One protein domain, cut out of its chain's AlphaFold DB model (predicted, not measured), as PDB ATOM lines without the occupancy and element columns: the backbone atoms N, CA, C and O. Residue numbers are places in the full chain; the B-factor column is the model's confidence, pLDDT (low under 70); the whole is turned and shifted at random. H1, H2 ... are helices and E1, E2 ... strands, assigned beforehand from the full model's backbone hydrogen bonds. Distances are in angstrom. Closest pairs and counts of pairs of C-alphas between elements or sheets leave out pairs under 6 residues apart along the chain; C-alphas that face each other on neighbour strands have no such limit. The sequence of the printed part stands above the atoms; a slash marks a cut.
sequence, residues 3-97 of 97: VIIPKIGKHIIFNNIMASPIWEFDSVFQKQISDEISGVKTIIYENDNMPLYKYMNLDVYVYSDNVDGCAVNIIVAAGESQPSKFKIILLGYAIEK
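What this domain is: This is residues 3 to 97 of the 97 residues of an uncharacterized protein of Citrobacter sp. BDA59-3 (UniProt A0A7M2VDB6). A strongly twisted sheet of five antiparallel strands, E3 to E7, curls round one helix, H1, and a small hairpin, E1 and E2, lies at one end. Residues 14 to 26 lead from this hairpin to H1, and residues 20 to 21 pair with E5 on the way. The printed part has 95 residues, with one named helix and seven named strands in the order E1 E2 H1 E3 E4 E5 E6 E7; the class is mostly strand. The whole is compact, with a radius of gyration of the C-alphas of 13.7 A and spans of 42 by 33 by 21 A.

How they stand to each other: E1, residues 3 to 5, and E2, residues 10 to 13, form an antiparallel hairpin, with N 3 and O 12 2.9 A apart. H1, residues 27 to 36, has every O i to N i+4 pair within hydrogen-bond range. E3, residues 41 to 43, E4, 52 to 55, E5, 58 to 67, E6, 70 to 82, and E7, 85 to 96, form a meander, each strand the antiparallel neighbour of the one before. Across its pairs, N 41 and O 54 are 2.8 A apart, N 55 and O 58 2.9 A, N 63 and O 74 2.9 A, and N 73 and O 94 2.9 A. H1 is on one face of this sheet, which makes two layers; the C-alphas of Ser 34 and Lys 41 are the closest of H1 and E3, 6.7 A. E1 and E7 are near each other, with 7 pairs of C-alphas within 10 A.

Where its parts are: E1 begins at C-alpha 3, (-10.917, -19.369, -20.173). H1 is 14.1 A long, E5 27.2 A, E6 36.3 A and E7 33.0 A. E7 ends at C-alpha 96, (4.035, -27.186, -18.864).

The domain as a whole: The C-alphas of Gly 9 and Asn 47 are the farthest apart, 44.3 A. The printed part has no cut; the link from E2 to H1 is long. Residues 83 to 84 and 97 have pLDDT under 70.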
ATOM      1  N   VAL A   3     -12.204 -19.899 -20.633       83.12
ATOM      2  CA  VAL A   3     -10.917 -19.369 -20.173       83.12
ATOM      3  C   VAL A   3     -10.045 -19.109 -21.390       83.12
ATOM      4  O   VAL A   3      -9.716 -20.027 -22.137       83.12
ATOM      5  N   ILE A   4      -9.670 -17.847 -21.588       83.44
ATOM      6  CA  ILE A   4      -8.753 -17.443 -22.653       83.44
ATOM      7  C   ILE A   4      -7.327 -17.611 -22.139       83.44
ATOM      8  O   ILE A   4      -6.992 -17.105 -21.067       83.44
ATOM      9  N   ILE A   5      -6.479 -18.275 -22.923       82.94
ATOM     10  CA  ILE A   5      -5.058 -18.465 -22.621       82.94
ATOM     11  C   ILE A   5      -4.231 -17.744 -23.687       82.94
ATOM     12  O   ILE A   5      -3.898 -18.328 -24.724       82.94
ATOM     13  N   PRO A   6      -3.872 -16.465 -23.452       81.00
ATOM     14  CA  PRO A   6      -3.201 -15.636 -24.449       81.00
ATOM     15  C   PRO A   6      -1.876 -16.222 -24.937       81.00
ATOM     16  O   PRO A   6      -1.550 -16.095 -26.112       81.00
ATOM     17  N   LYS A   7      -1.131 -16.908 -24.057       79.94
ATOM     18  CA  LYS A   7       0.195 -17.472 -24.360       79.94
ATOM     19  C   LYS A   7       0.178 -18.524 -25.477       79.94
ATOM     20  O   LYS A   7       1.190 -18.690 -26.148       79.94
ATOM     21  N   ILE A   8      -0.955 -19.197 -25.681       80.06
ATOM     22  CA  ILE A   8      -1.168 -20.153 -26.782       80.06
ATOM     23  C   ILE A   8      -2.234 -19.672 -27.780       80.06
ATOM     24  O   ILE A   8      -2.454 -20.317 -28.799       80.06
ATOM     25  N   GLY A   9      -2.887 -18.533 -27.517       81.56
ATOM     26  CA  GLY A   9      -3.927 -17.966 -28.378       81.56
ATOM     27  C   GLY A   9      -5.194 -18.821 -28.471       81.56
ATOM     28  O   GLY A   9      -5.866 -18.799 -29.501       81.56
ATOM     29  N   LYS A  10      -5.512 -19.601 -27.429       82.50
ATOM     30  CA  LYS A  10      -6.638 -20.552 -27.418       82.50
ATOM     31  C   LYS A  10      -7.636 -20.255 -26.306       82.50
ATOM     32  O   LYS A  10      -7.308 -19.590 -25.323       82.50
ATOM     33  N   HIS A  11      -8.845 -20.777 -26.481       84.00
ATOM     34  CA  HIS A  11      -9.883 -20.818 -25.460       84.00
ATOM     35  C   HIS A  11     -10.052 -22.250 -24.953       84.00
ATOM     36  O   HIS A  11      -9.981 -23.202 -25.729       84.00
ATOM     37  N   ILE A  12     -10.291 -22.389 -23.654       83.50
ATOM     38  CA  ILE A  12     -10.638 -23.655 -23.015       83.50
ATOM     39  C   ILE A  12     -12.045 -23.533 -22.446       83.50
ATOM     40  O   ILE A  12     -12.359 -22.586 -21.718       83.50
ATOM     41  N   ILE A  13     -12.894 -24.509 -22.765       81.62
ATOM     42  CA  ILE A  13     -14.212 -24.640 -22.149       81.62
ATOM     43  C   ILE A  13     -14.031 -25.402 -20.838       81.62
ATOM     44  O   ILE A  13     -14.026 -26.626 -20.795       81.62
ATOM     45  N   PHE A  14     -13.881 -24.652 -19.753       79.00
ATOM     46  CA  PHE A  14     -13.728 -25.199 -18.416       79.00
ATOM     47  C   PHE A  14     -15.080 -25.633 -17.832       79.00
ATOM     48  O   PHE A  14     -16.034 -24.842 -17.772       79.00
ATOM     49  N   ASN A  15     -15.126 -26.862 -17.319       80.12
ATOM     50  CA  ASN A  15     -16.199 -27.375 -16.473       80.12
ATOM     51  C   ASN A  15     -15.613 -27.776 -15.111       80.12
ATOM     52  O   ASN A  15     -14.722 -28.616 -15.048       80.12
ATOM     53  N   ASN A  16     -16.131 -27.205 -14.020       75.94
ATOM     54  CA  ASN A  16     -15.619 -27.462 -12.672       75.94
ATOM     55  C   ASN A  16     -15.793 -28.913 -12.218       75.94
ATOM     56  O   ASN A  16     -15.069 -29.342 -11.332       75.94
ATOM     57  N   ILE A  17     -16.727 -29.657 -12.818       81.06
ATOM     58  CA  ILE A  17     -16.908 -31.092 -12.551       81.06
ATOM     59  C   ILE A  17     -15.657 -31.891 -12.946       81.06
ATOM     60  O   ILE A  17     -15.403 -32.947 -12.384       81.06
ATOM     61  N   MET A  18     -14.873 -31.379 -13.895       85.00
ATOM     62  CA  MET A  18     -13.657 -32.022 -14.395       85.00
ATOM     63  C   MET A  18     -12.395 -31.559 -13.652       85.00
ATOM     64  O   MET A  18     -11.297 -31.956 -14.025       85.00
ATOM     65  N   ALA A  19     -12.525 -30.674 -12.658       90.44
ATOM     66  CA  ALA A  19     -11.390 -30.202 -11.878       90.44
ATOM     67  C   ALA A  19     -11.145 -31.143 -10.693       90.44
ATOM     68  O   ALA A  19     -12.055 -31.404  -9.905       90.44
ATOM     69  N   SER A  20      -9.908 -31.606 -10.553       93.00
ATOM     70  CA  SER A  20      -9.469 -32.413  -9.419       93.00
ATOM     71  C   SER A  20      -9.000 -31.515  -8.281       93.00
ATOM     72  O   SER A  20      -8.415 -30.454  -8.527       93.00
ATOM     73  N   PRO A  21      -9.240 -31.890  -7.022       92.44
ATOM     74  CA  PRO A  21      -8.684 -31.150  -5.908       92.44
ATOM     75  C   PRO A  21      -7.153 -31.204  -5.944       92.44
ATOM     76  O   PRO A  21      -6.556 -32.224  -6.283       92.44
ATOM     77  N   ILE A  22      -6.501 -30.099  -5.582       93.50
ATOM     78  CA  ILE A  22      -5.043 -29.948  -5.740       93.50
ATOM     79  C   ILE A  22      -4.220 -30.999  -4.971       93.50
ATOM     80  O   ILE A  22      -3.093 -31.298  -5.357       93.50
ATOM     81  N   TRP A  23      -4.778 -31.602  -3.918       90.44
ATOM     82  CA  TRP A  23      -4.103 -32.659  -3.162       90.44
ATOM     83  C   TRP A  23      -3.918 -33.960  -3.964       90.44
ATOM     84  O   TRP A  23      -3.090 -34.780  -3.587       90.44
ATOM     85  N   GLU A  24      -4.627 -34.152  -5.080       91.81
ATOM     86  CA  GLU A  24      -4.414 -35.294  -5.989       91.81
ATOM     87  C   GLU A  24      -3.138 -35.174  -6.841       91.81
ATOM     88  O   GLU A  24      -2.720 -36.153  -7.459       91.81
ATOM     89  N   PHE A  25      -2.501 -34.000  -6.868       91.56
ATOM     90  CA  PHE A  25      -1.268 -33.742  -7.619       91.56
ATOM     91  C   PHE A  25      -0.032 -33.942  -6.736       91.56
ATOM     92  O   PHE A  25      -0.143 -34.016  -5.515       91.56
ATOM     93  N   ASP A  26       1.165 -34.031  -7.317       91.44
ATOM     94  CA  ASP A  26       2.390 -34.205  -6.533       91.44
ATOM     95  C   ASP A  26       2.772 -32.945  -5.732       91.44
ATOM     96  O   ASP A  26       2.364 -31.820  -6.033       91.44
ATOM     97  N   SER A  27       3.590 -33.124  -4.694       90.19
ATOM     98  CA  SER A  27       3.952 -32.045  -3.768       90.19
ATOM     99  C   SER A  27       4.780 -30.922  -4.402       90.19
ATOM    100  O   SER A  27       4.767 -29.802  -3.881       90.19
ATOM    101  N   VAL A  28       5.484 -31.179  -5.512       91.56
ATOM    102  CA  VAL A  28       6.233 -30.144  -6.238       91.56
ATOM    103  C   VAL A  28       5.247 -29.219  -6.936       91.56
ATOM    104  O   VAL A  28       5.314 -28.003  -6.743       91.56
ATOM    105  N   PHE A  29       4.286 -29.792  -7.657       91.31
ATOM    106  CA  PHE A  29       3.236 -29.036  -8.332       91.31
ATOM    107  C   PHE A  29       2.344 -28.268  -7.346       91.31
ATOM    108  O   PHE A  29       2.074 -27.078  -7.524       91.31
ATOM    109  N   GLN A  30       1.954 -28.913  -6.242       92.25
ATOM    110  CA  GLN A  30       1.191 -28.272  -5.169       92.25
ATOM    111  C   GLN A  30       1.902 -27.025  -4.617       92.25
ATOM    112  O   GLN A  30       1.290 -25.967  -4.440       92.25
ATOM    113  N   LYS A  31       3.211 -27.136  -4.352       90.56
ATOM    114  CA  LYS A  31       4.021 -26.022  -3.856       90.56
ATOM    115  C   LYS A  31       4.148 -24.915  -4.899       90.56
ATOM    116  O   LYS A  31       3.985 -23.750  -4.549       90.56
ATOM    117  N   GLN A  32       4.367 -25.271  -6.164       91.19
ATOM    118  CA  GLN A  32       4.452 -24.303  -7.253       91.19
ATOM    119  C   GLN A  32       3.188 -23.440  -7.340       91.19
ATOM    120  O   GLN A  32       3.290 -22.216  -7.384       91.19
ATOM    121  N   ILE A  33       1.998 -24.046  -7.283       90.69
ATOM    122  CA  ILE A  33       0.738 -23.290  -7.261       90.69
ATOM    123  C   ILE A  33       0.683 -22.352  -6.051       90.69
ATOM    124  O   ILE A  33       0.310 -21.191  -6.205       90.69
ATOM    125  N   SER A  34       1.043 -22.832  -4.857       89.62
ATOM    126  CA  SER A  34       1.016 -22.002  -3.645       89.62
ATOM    127  C   SER A  34       1.983 -20.816  -3.707       89.62
ATOM    128  O   SER A  34       1.691 -19.783  -3.107       89.62
ATOM    129  N   ASP A  35       3.118 -20.963  -4.393       90.25
ATOM    130  CA  ASP A  35       4.139 -19.921  -4.520       90.25
ATOM    131  C   ASP A  35       3.797 -18.921  -5.645       90.25
ATOM    132  O   ASP A  35       4.008 -17.715  -5.494       90.25
ATOM    133  N   GLU A  36       3.249 -19.396  -6.770       89.50
ATOM    134  CA  GLU A  36       2.962 -18.573  -7.956       89.50
ATOM    135  C   GLU A  36       1.589 -17.884  -7.909       89.50
ATOM    136  O   GLU A  36       1.426 -16.773  -8.423       89.50
ATOM    137  N   ILE A  37       0.583 -18.514  -7.294       90.88
ATOM    138  CA  ILE A  37      -0.786 -17.991  -7.253       90.88
ATOM    139  C   ILE A  37      -1.007 -17.197  -5.963       90.88
ATOM    140  O   ILE A  37      -1.293 -17.734  -4.891       90.88
ATOM    141  N   SER A  38      -0.933 -15.872  -6.090       89.62
ATOM    142  CA  SER A  38      -1.124 -14.945  -4.972       89.62
ATOM    143  C   SER A  38      -2.443 -15.184  -4.226       89.62
ATOM    144  O   SER A  38      -3.525 -15.207  -4.814       89.62
ATOM    145  N   GLY A  39      -2.352 -15.316  -2.902       90.62
ATOM    146  CA  GLY A  39      -3.500 -15.482  -2.009       90.62
ATOM    147  C   GLY A  39      -3.915 -16.930  -1.743       90.62
ATOM    148  O   GLY A  39      -4.768 -17.140  -0.875       90.62
ATOM    149  N   VAL A  40      -3.315 -17.917  -2.421       93.38
ATOM    150  CA  VAL A  40      -3.430 -19.326  -2.023       93.38
ATOM    151  C   VAL A  40      -2.678 -19.527  -0.708       93.38
ATOM    152  O   VAL A  40      -1.530 -19.118  -0.554       93.38
ATOM    153  N   LYS A  41      -3.354 -20.124   0.272       92.88
ATOM    154  CA  LYS A  41      -2.800 -20.450   1.587       92.88
ATOM    155  C   LYS A  41      -2.729 -21.956   1.751       92.88
ATOM    156  O   LYS A  41      -3.711 -22.645   1.486       92.88
ATOM    157  N   THR A  42      -1.602 -22.417   2.274       91.94
ATOM    158  CA  THR A  42      -1.419 -23.799   2.715       91.94
ATOM    159  C   THR A  42      -1.702 -23.876   4.214       91.94
ATOM    160  O   THR A  42      -1.135 -23.110   4.993       91.94
ATOM    161  N   ILE A  43      -2.599 -24.771   4.619       90.12
ATOM    162  CA  ILE A  43      -2.956 -25.023   6.017       90.12
ATOM    163  C   ILE A  43      -2.564 -26.461   6.340       90.12
ATOM    164  O   ILE A  43      -2.990 -27.388   5.656       90.12
ATOM    165  N   ILE A  44      -1.750 -26.636   7.378       89.06
ATOM    166  CA  ILE A  44      -1.285 -27.943   7.845       89.06
ATOM    167  C   ILE A  44      -1.878 -28.166   9.232       89.06
ATOM    168  O   ILE A  44      -1.702 -27.326  10.116       89.06
ATOM    169  N   TYR A  45      -2.570 -29.286   9.416       87.25
ATOM    170  CA  TYR A  45      -3.044 -29.736  10.720       87.25
ATOM    171  C   TYR A  45      -2.168 -30.893  11.198       87.25
ATOM    172  O   TYR A  45      -1.803 -31.754  10.406       87.25
ATOM    173  N   GLU A  46      -1.842 -30.928  12.492       85.25
ATOM    174  CA  GLU A  46      -0.915 -31.922  13.066       85.25
ATOM    175  C   GLU A  46      -1.357 -33.381  12.856       85.25
ATOM    176  O   GLU A  46      -0.516 -34.274  12.832       85.25
ATOM    177  N   ASN A  47      -2.660 -33.617  12.681       86.56
ATOM    178  CA  ASN A  47      -3.245 -34.949  12.510       86.56
ATOM    179  C   ASN A  47      -3.693 -35.252  11.070       86.56
ATOM    180  O   ASN A  47      -4.208 -36.342  10.822       86.56
ATOM    181  N   ASP A  48      -3.516 -34.314  10.135       81.19
ATOM    182  CA  ASP A  48      -3.909 -34.515   8.742       81.19
ATOM    183  C   ASP A  48      -2.712 -34.987   7.917       81.19
ATOM    184  O   ASP A  48      -1.624 -34.417   7.959       81.19
ATOM    185  N   ASN A  49      -2.938 -36.017   7.105       79.00
ATOM    186  CA  ASN A  49      -1.901 -36.571   6.232       79.00
ATOM    187  C   ASN A  49      -1.580 -35.666   5.033       79.00
ATOM    188  O   ASN A  49      -0.590 -35.899   4.341       79.00
ATOM    189  N   MET A  50      -2.429 -34.676   4.745       82.44
ATOM    190  CA  MET A  50      -2.301 -33.806   3.580       82.44
ATOM    191  C   MET A  50      -2.650 -32.360   3.948       82.44
ATOM    192  O   MET A  50      -3.607 -32.135   4.689       82.44
ATOM    193  N   PRO A  51      -1.904 -31.372   3.430       86.69
ATOM    194  CA  PRO A  51      -2.244 -29.971   3.616       86.69
ATOM    195  C   PRO A  51      -3.539 -29.603   2.883       86.69
ATOM    196  O   PRO A  51      -3.837 -30.118   1.805       86.69
ATOM    197  N   LEU A  52      -4.268 -28.633   3.433       90.19
ATOM    198  CA  LEU A  52      -5.365 -27.976   2.732       90.19
ATOM    199  C   LEU A  52      -4.855 -26.738   2.001       90.19
ATOM    200  O   LEU A  52      -4.152 -25.905   2.573       90.19
ATOM    201  N   TYR A  53      -5.294 -26.573   0.760       93.75
ATOM    202  CA  TYR A  53      -5.005 -25.400  -0.056       93.75
ATOM    203  C   TYR A  53      -6.271 -24.573  -0.210       93.75
ATOM    204  O   TYR A  53      -7.276 -25.042  -0.750       93.75
ATOM    205  N   LYS A  54      -6.230 -23.335   0.286       94.12
ATOM    206  CA  LYS A  54      -7.400 -22.460   0.368       94.12
ATOM    207  C   LYS A  54      -7.156 -21.107  -0.286       94.12
ATOM    208  O   LYS A  54      -6.118 -20.489  -0.072       94.12
ATOM    209  N   TYR A  55      -8.165 -20.584  -0.974       94.56
ATOM    210  CA  TYR A  55      -8.224 -19.190  -1.420       94.56
ATOM    211  C   TYR A  55      -9.515 -18.549  -0.910       94.56
ATOM    212  O   TYR A  55     -10.607 -18.982  -1.264       94.56
ATOM    213  N   MET A  56      -9.411 -17.524  -0.058       91.44
ATOM    214  CA  MET A  56     -10.580 -16.891   0.586       91.44
ATOM    215  C   MET A  56     -11.572 -17.914   1.191       91.44
ATOM    216  O   MET A  56     -12.783 -17.768   1.047       91.44
ATOM    217  N   ASN A  57     -11.049 -18.952   1.856       89.25
ATOM    218  CA  ASN A  57     -11.775 -20.093   2.449       89.25
ATOM    219  C   ASN A  57     -12.369 -21.122   1.469       89.25
ATOM    220  O   ASN A  57     -12.885 -22.142   1.923       89.25
ATOM    221  N   LEU A  58     -12.259 -20.912   0.157       92.75
ATOM    222  CA  LEU A  58     -12.630 -21.902  -0.856       92.75
ATOM    223  C   LEU A  58     -11.491 -22.898  -1.084       92.75
ATOM    224  O   LEU A  58     -10.323 -22.521  -0.971       92.75
ATOM    225  N   ASP A  59     -11.831 -24.136  -1.428       93.12
ATOM    226  CA  ASP A  59     -10.861 -25.172  -1.788       93.12
ATOM    227  C   ASP A  59     -10.273 -24.924  -3.173       93.12
ATOM    228  O   ASP A  59     -10.964 -24.456  -4.080       93.12
ATOM    229  N   VAL A  60      -8.985 -25.218  -3.329       95.06
ATOM    230  CA  VAL A  60      -8.271 -25.070  -4.600       95.06
ATOM    231  C   VAL A  60      -8.360 -26.366  -5.409       95.06
ATOM    232  O   VAL A  60      -8.051 -27.449  -4.914       95.06
ATOM    233  N   TYR A  61      -8.756 -26.235  -6.672       94.75
ATOM    234  CA  TYR A  61      -8.856 -27.316  -7.648       94.75
ATOM    235  C   TYR A  61      -8.067 -26.969  -8.908       94.75
ATOM    236  O   TYR A  61      -7.832 -25.798  -9.226       94.75
ATOM    237  N   VAL A  62      -7.698 -28.007  -9.647       94.12
ATOM    238  CA  VAL A  62      -6.920 -27.930 -10.875       94.12
ATOM    239  C   VAL A  62      -7.646 -28.704 -11.965       94.12
ATOM    240  O   VAL A  62      -8.017 -29.862 -11.790       94.12
ATOM    241  N   TYR A  63      -7.864 -28.050 -13.099       92.12
ATOM    242  CA  TYR A  63      -8.301 -28.695 -14.331       92.12
ATOM    243  C   TYR A  63      -7.117 -28.786 -15.281       92.12
ATOM    244  O   TYR A  63      -6.526 -27.761 -15.617       92.12
ATOM    245  N   SER A  64      -6.795 -29.995 -15.719       89.94
ATOM    246  CA  SER A  64      -5.679 -30.257 -16.624       89.94
ATOM    247  C   SER A  64      -6.203 -30.653 -17.997       89.94
ATOM    248  O   SER A  64      -7.103 -31.483 -18.106       89.94
ATOM    249  N   ASP A  65      -5.627 -30.073 -19.042       87.62
ATOM    250  CA  ASP A  65      -5.981 -30.362 -20.429       87.62
ATOM    251  C   ASP A  65      -4.744 -30.316 -21.327       87.62
ATOM    252  O   ASP A  65      -3.751 -29.656 -21.011       87.62
ATOM    253  N   ASN A  66      -4.807 -31.000 -22.467       87.00
ATOM    254  CA  ASN A  66      -3.788 -30.908 -23.503       87.00
ATOM    255  C   ASN A  66      -4.340 -30.104 -24.679       87.00
ATOM    256  O   ASN A  66      -5.236 -30.553 -25.393       87.00
ATOM    257  N   VAL A  67      -3.782 -28.915 -24.896       83.75
ATOM    258  CA  VAL A  67      -4.208 -28.020 -25.972       83.75
ATOM    259  C   VAL A  67      -3.068 -27.872 -26.968       83.75
ATOM    260  O   VAL A  67      -2.047 -27.259 -26.661       83.75
ATOM    261  N   ASP A  68      -3.246 -28.439 -28.164       79.88
ATOM    262  CA  ASP A  68      -2.256 -28.436 -29.253       79.88
ATOM    263  C   ASP A  68      -0.853 -28.890 -28.798       79.88
ATOM    264  O   ASP A  68       0.165 -28.290 -29.145       79.88
ATOM    265  N   GLY A  69      -0.791 -29.949 -27.984       82.75
ATOM    266  CA  GLY A  69       0.463 -30.509 -27.477       82.75
ATOM    267  C   GLY A  69       1.041 -29.783 -26.260       82.75
ATOM    268  O   GLY A  69       2.066 -30.220 -25.747       82.75
ATOM    269  N   CYS A  70       0.400 -28.717 -25.771       84.00
ATOM    270  CA  CYS A  70       0.783 -28.038 -24.534       84.00
ATOM    271  C   CYS A  70      -0.074 -28.540 -23.367       84.00
ATOM    272  O   CYS A  70      -1.303 -28.488 -23.440       84.00
ATOM    273  N   ALA A  71       0.565 -28.970 -22.279       88.38
ATOM    274  CA  ALA A  71      -0.138 -29.292 -21.044       88.38
ATOM    275  C   ALA A  71      -0.514 -27.992 -20.324       88.38
ATOM    276  O   ALA A  71       0.338 -27.170 -19.977       88.38
ATOM    277  N   VAL A  72      -1.812 -27.783 -20.140       89.81
ATOM    278  CA  VAL A  72      -2.372 -26.597 -19.504       89.81
ATOM    279  C   VAL A  72      -3.079 -27.013 -18.230       89.81
ATOM    280  O   VAL A  72      -4.006 -27.815 -18.258       89.81
ATOM    281  N   ASN A  73      -2.695 -26.383 -17.128       91.56
ATOM    282  CA  ASN A  73      -3.350 -26.529 -15.842       91.56
ATOM    283  C   ASN A  73      -4.086 -25.225 -15.516       91.56
ATOM    284  O   ASN A  73      -3.458 -24.177 -15.390       91.56
ATOM    285  N   ILE A  74      -5.410 -25.262 -15.395       92.25
ATOM    286  CA  ILE A  74      -6.248 -24.147 -14.943       92.25
ATOM    287  C   ILE A  74      -6.465 -24.296 -13.439       92.25
ATOM    288  O   ILE A  74      -7.027 -25.292 -12.989       92.25
ATOM    289  N   ILE A  75      -6.070 -23.280 -12.673       93.81
ATOM    290  CA  ILE A  75      -6.212 -23.263 -11.219       93.81
ATOM    291  C   ILE A  75      -7.456 -22.454 -10.864       93.81
ATOM    292  O   ILE A  75      -7.589 -21.278 -11.228       93.81
ATOM    293  N   VAL A  76      -8.359 -23.071 -10.111       94.06
ATOM    294  CA  VAL A  76      -9.579 -22.435  -9.613       94.06
ATOM    295  C   VAL A  76      -9.710 -22.615  -8.107       94.06
ATOM    296  O   VAL A  76      -9.206 -23.573  -7.531       94.06
ATOM    297  N   ALA A  77     -10.445 -21.714  -7.469       93.81
ATOM    298  CA  ALA A  77     -10.985 -21.939  -6.139       93.81
ATOM    299  C   ALA A  77     -12.487 -22.168  -6.241       93.81
ATOM    300  O   ALA A  77     -13.193 -21.360  -6.852       93.81
ATOM    301  N   ALA A  78     -12.979 -23.256  -5.664       91.81
ATOM    302  CA  ALA A  78     -14.373 -23.646  -5.759       91.81
ATOM    303  C   ALA A  78     -14.914 -24.146  -4.420       91.81
ATOM    304  O   ALA A  78     -14.187 -24.686  -3.589       91.81
ATOM    305  N   GLY A  79     -16.209 -23.946  -4.209       88.31
ATOM    306  CA  GLY A  79     -16.887 -24.430  -3.016       88.31
ATOM    307  C   GLY A  79     -18.135 -23.633  -2.680       88.31
ATOM    308  O   GLY A  79     -18.497 -22.657  -3.346       88.31
ATOM    309  N   GLU A  80     -18.801 -24.055  -1.613       83.25
ATOM    310  CA  GLU A  80     -19.930 -23.320  -1.062       83.25
ATOM    311  C   GLU A  80     -19.448 -22.029  -0.401       83.25
ATOM    312  O   GLU A  80     -18.643 -22.028   0.526       83.25
ATOM    313  N   SER A  81     -19.963 -20.902  -0.885       71.31
ATOM    314  CA  SER A  81     -19.762 -19.599  -0.240       71.31
ATOM    315  C   SER A  81     -20.844 -19.300   0.803       71.31
ATOM    316  O   SER A  81     -20.618 -18.531   1.735       71.31
ATOM    317  N   GLN A  82     -22.027 -19.897   0.623       71.25
ATOM    318  CA  GLN A  82     -23.205 -19.872   1.495       71.25
ATOM    319  C   GLN A  82     -23.982 -21.186   1.268       71.25
ATOM    320  O   GLN A  82     -23.822 -21.755   0.184       71.25
ATOM    321  N   PRO A  83     -24.886 -21.607   2.181       68.31
ATOM    322  CA  PRO A  83     -25.644 -22.874   2.111       68.31
ATOM    323  C   PRO A  83     -26.534 -23.110   0.868       68.31
ATOM    324  O   PRO A  83     -27.345 -24.027   0.842       68.31
ATOM    325  N   SER A  84     -26.441 -22.267  -0.158       69.06
ATOM    326  CA  SER A  84     -27.158 -22.401  -1.428       69.06
ATOM    327  C   SER A  84     -26.433 -21.737  -2.609       69.06
ATOM    328  O   SER A  84     -27.033 -21.529  -3.664       69.06
ATOM    329  N   LYS A  85     -25.174 -21.306  -2.431       77.94
ATOM    330  CA  LYS A  85     -24.412 -20.572  -3.451       77.94
ATOM    331  C   LYS A  85     -23.024 -21.163  -3.612       77.94
ATOM    332  O   LYS A  85     -22.099 -20.840  -2.858       77.94
ATOM    333  N   PHE A  86     -22.887 -21.977  -4.650       83.38
ATOM    334  CA  PHE A  86     -21.594 -22.429  -5.130       83.38
ATOM    335  C   PHE A  86     -20.867 -21.272  -5.824       83.38
ATOM    336  O   PHE A  86     -21.459 -20.553  -6.633       83.38
ATOM    337  N   LYS A  87     -19.594 -21.070  -5.489       87.88
ATOM    338  CA  LYS A  87     -18.739 -20.044  -6.088       87.88
ATOM    339  C   LYS A  87     -17.539 -20.718  -6.734       87.88
ATOM    340  O   LYS A  87     -16.941 -21.603  -6.137       87.88
ATOM    341  N   ILE A  88     -17.188 -20.262  -7.933       89.31
ATOM    342  CA  ILE A  88     -15.968 -20.649  -8.643       89.31
ATOM    343  C   ILE A  88     -15.206 -19.363  -8.956       89.31
ATOM    344  O   ILE A  88     -15.792 -18.402  -9.458       89.31
ATOM    345  N   ILE A  89     -13.918 -19.333  -8.638       91.25
ATOM    346  CA  ILE A  89     -13.016 -18.211  -8.893       91.25
ATOM    347  C   ILE A  89     -11.850 -18.737  -9.721       91.25
ATOM    348  O   ILE A  89     -11.154 -19.649  -9.284       91.25
ATOM    349  N   LEU A  90     -11.623 -18.159 -10.900       92.00
ATOM    350  CA  LEU A  90     -10.407 -18.411 -11.669       92.00
ATOM    351  C   LEU A  90      -9.231 -17.726 -10.975       92.00
ATOM    352  O   LEU A  90      -9.253 -16.506 -10.811       92.00
ATOM    353  N   LEU A  91      -8.227 -18.502 -10.572       92.75
ATOM    354  CA  LEU A  91      -7.033 -17.967  -9.920       92.75
ATOM    355  C   LEU A  91      -5.888 -17.745 -10.909       92.75
ATOM    356  O   LEU A  91      -5.112 -16.807 -10.751       92.75
ATOM    357  N   GLY A  92      -5.799 -18.584 -11.940       90.81
ATOM    358  CA  GLY A  92      -4.765 -18.483 -12.962       90.81
ATOM    359  C   GLY A  92      -4.622 -19.766 -13.766       90.81
ATOM    360  O   GLY A  92      -5.504 -20.626 -13.762       90.81
ATOM    361  N   TYR A  93      -3.498 -19.884 -14.465       89.19
ATOM    362  CA  TYR A  93      -3.126 -21.089 -15.194       89.19
ATOM    363  C   TYR A  93      -1.607 -21.279 -15.179       89.19
ATOM    364  O   TYR A  93      -0.858 -20.301 -15.176       89.19
ATOM    365  N   ALA A  94      -1.171 -22.533 -15.228       86.50
ATOM    366  CA  ALA A  94       0.206 -22.935 -15.476       86.50
ATOM    367  C   ALA A  94       0.280 -23.671 -16.821       86.50
ATOM    368  O   ALA A  94      -0.672 -24.340 -17.227       86.50
ATOM    369  N   ILE A  95       1.394 -23.515 -17.539       84.12
ATOM    370  CA  ILE A  95       1.646 -24.231 -18.796       84.12
ATOM    371  C   ILE A  95       2.949 -24.995 -18.638       84.12
ATOM    372  O   ILE A  95       3.997 -24.372 -18.453       84.12
ATOM    373  N   GLU A  96       2.873 -26.311 -18.770       76.06
ATOM    374  CA  GLU A  96       4.035 -27.186 -18.864       76.06
ATOM    375  C   GLU A  96       4.377 -27.385 -20.346       76.06
ATOM    376  O   GLU A  96       3.495 -27.599 -21.186       76.06
ATOM    377  N   LYS A  97       5.658 -27.202 -20.676       59.31
ATOM    378  CA  LYS A  97       6.212 -27.338 -22.028       59.31
ATOM    379  C   LYS A  97       7.031 -28.608 -22.139       59.31
ATOM    380  O   LYS A  97       7.766 -28.892 -21.170       59.31
TER     381      LYS A  97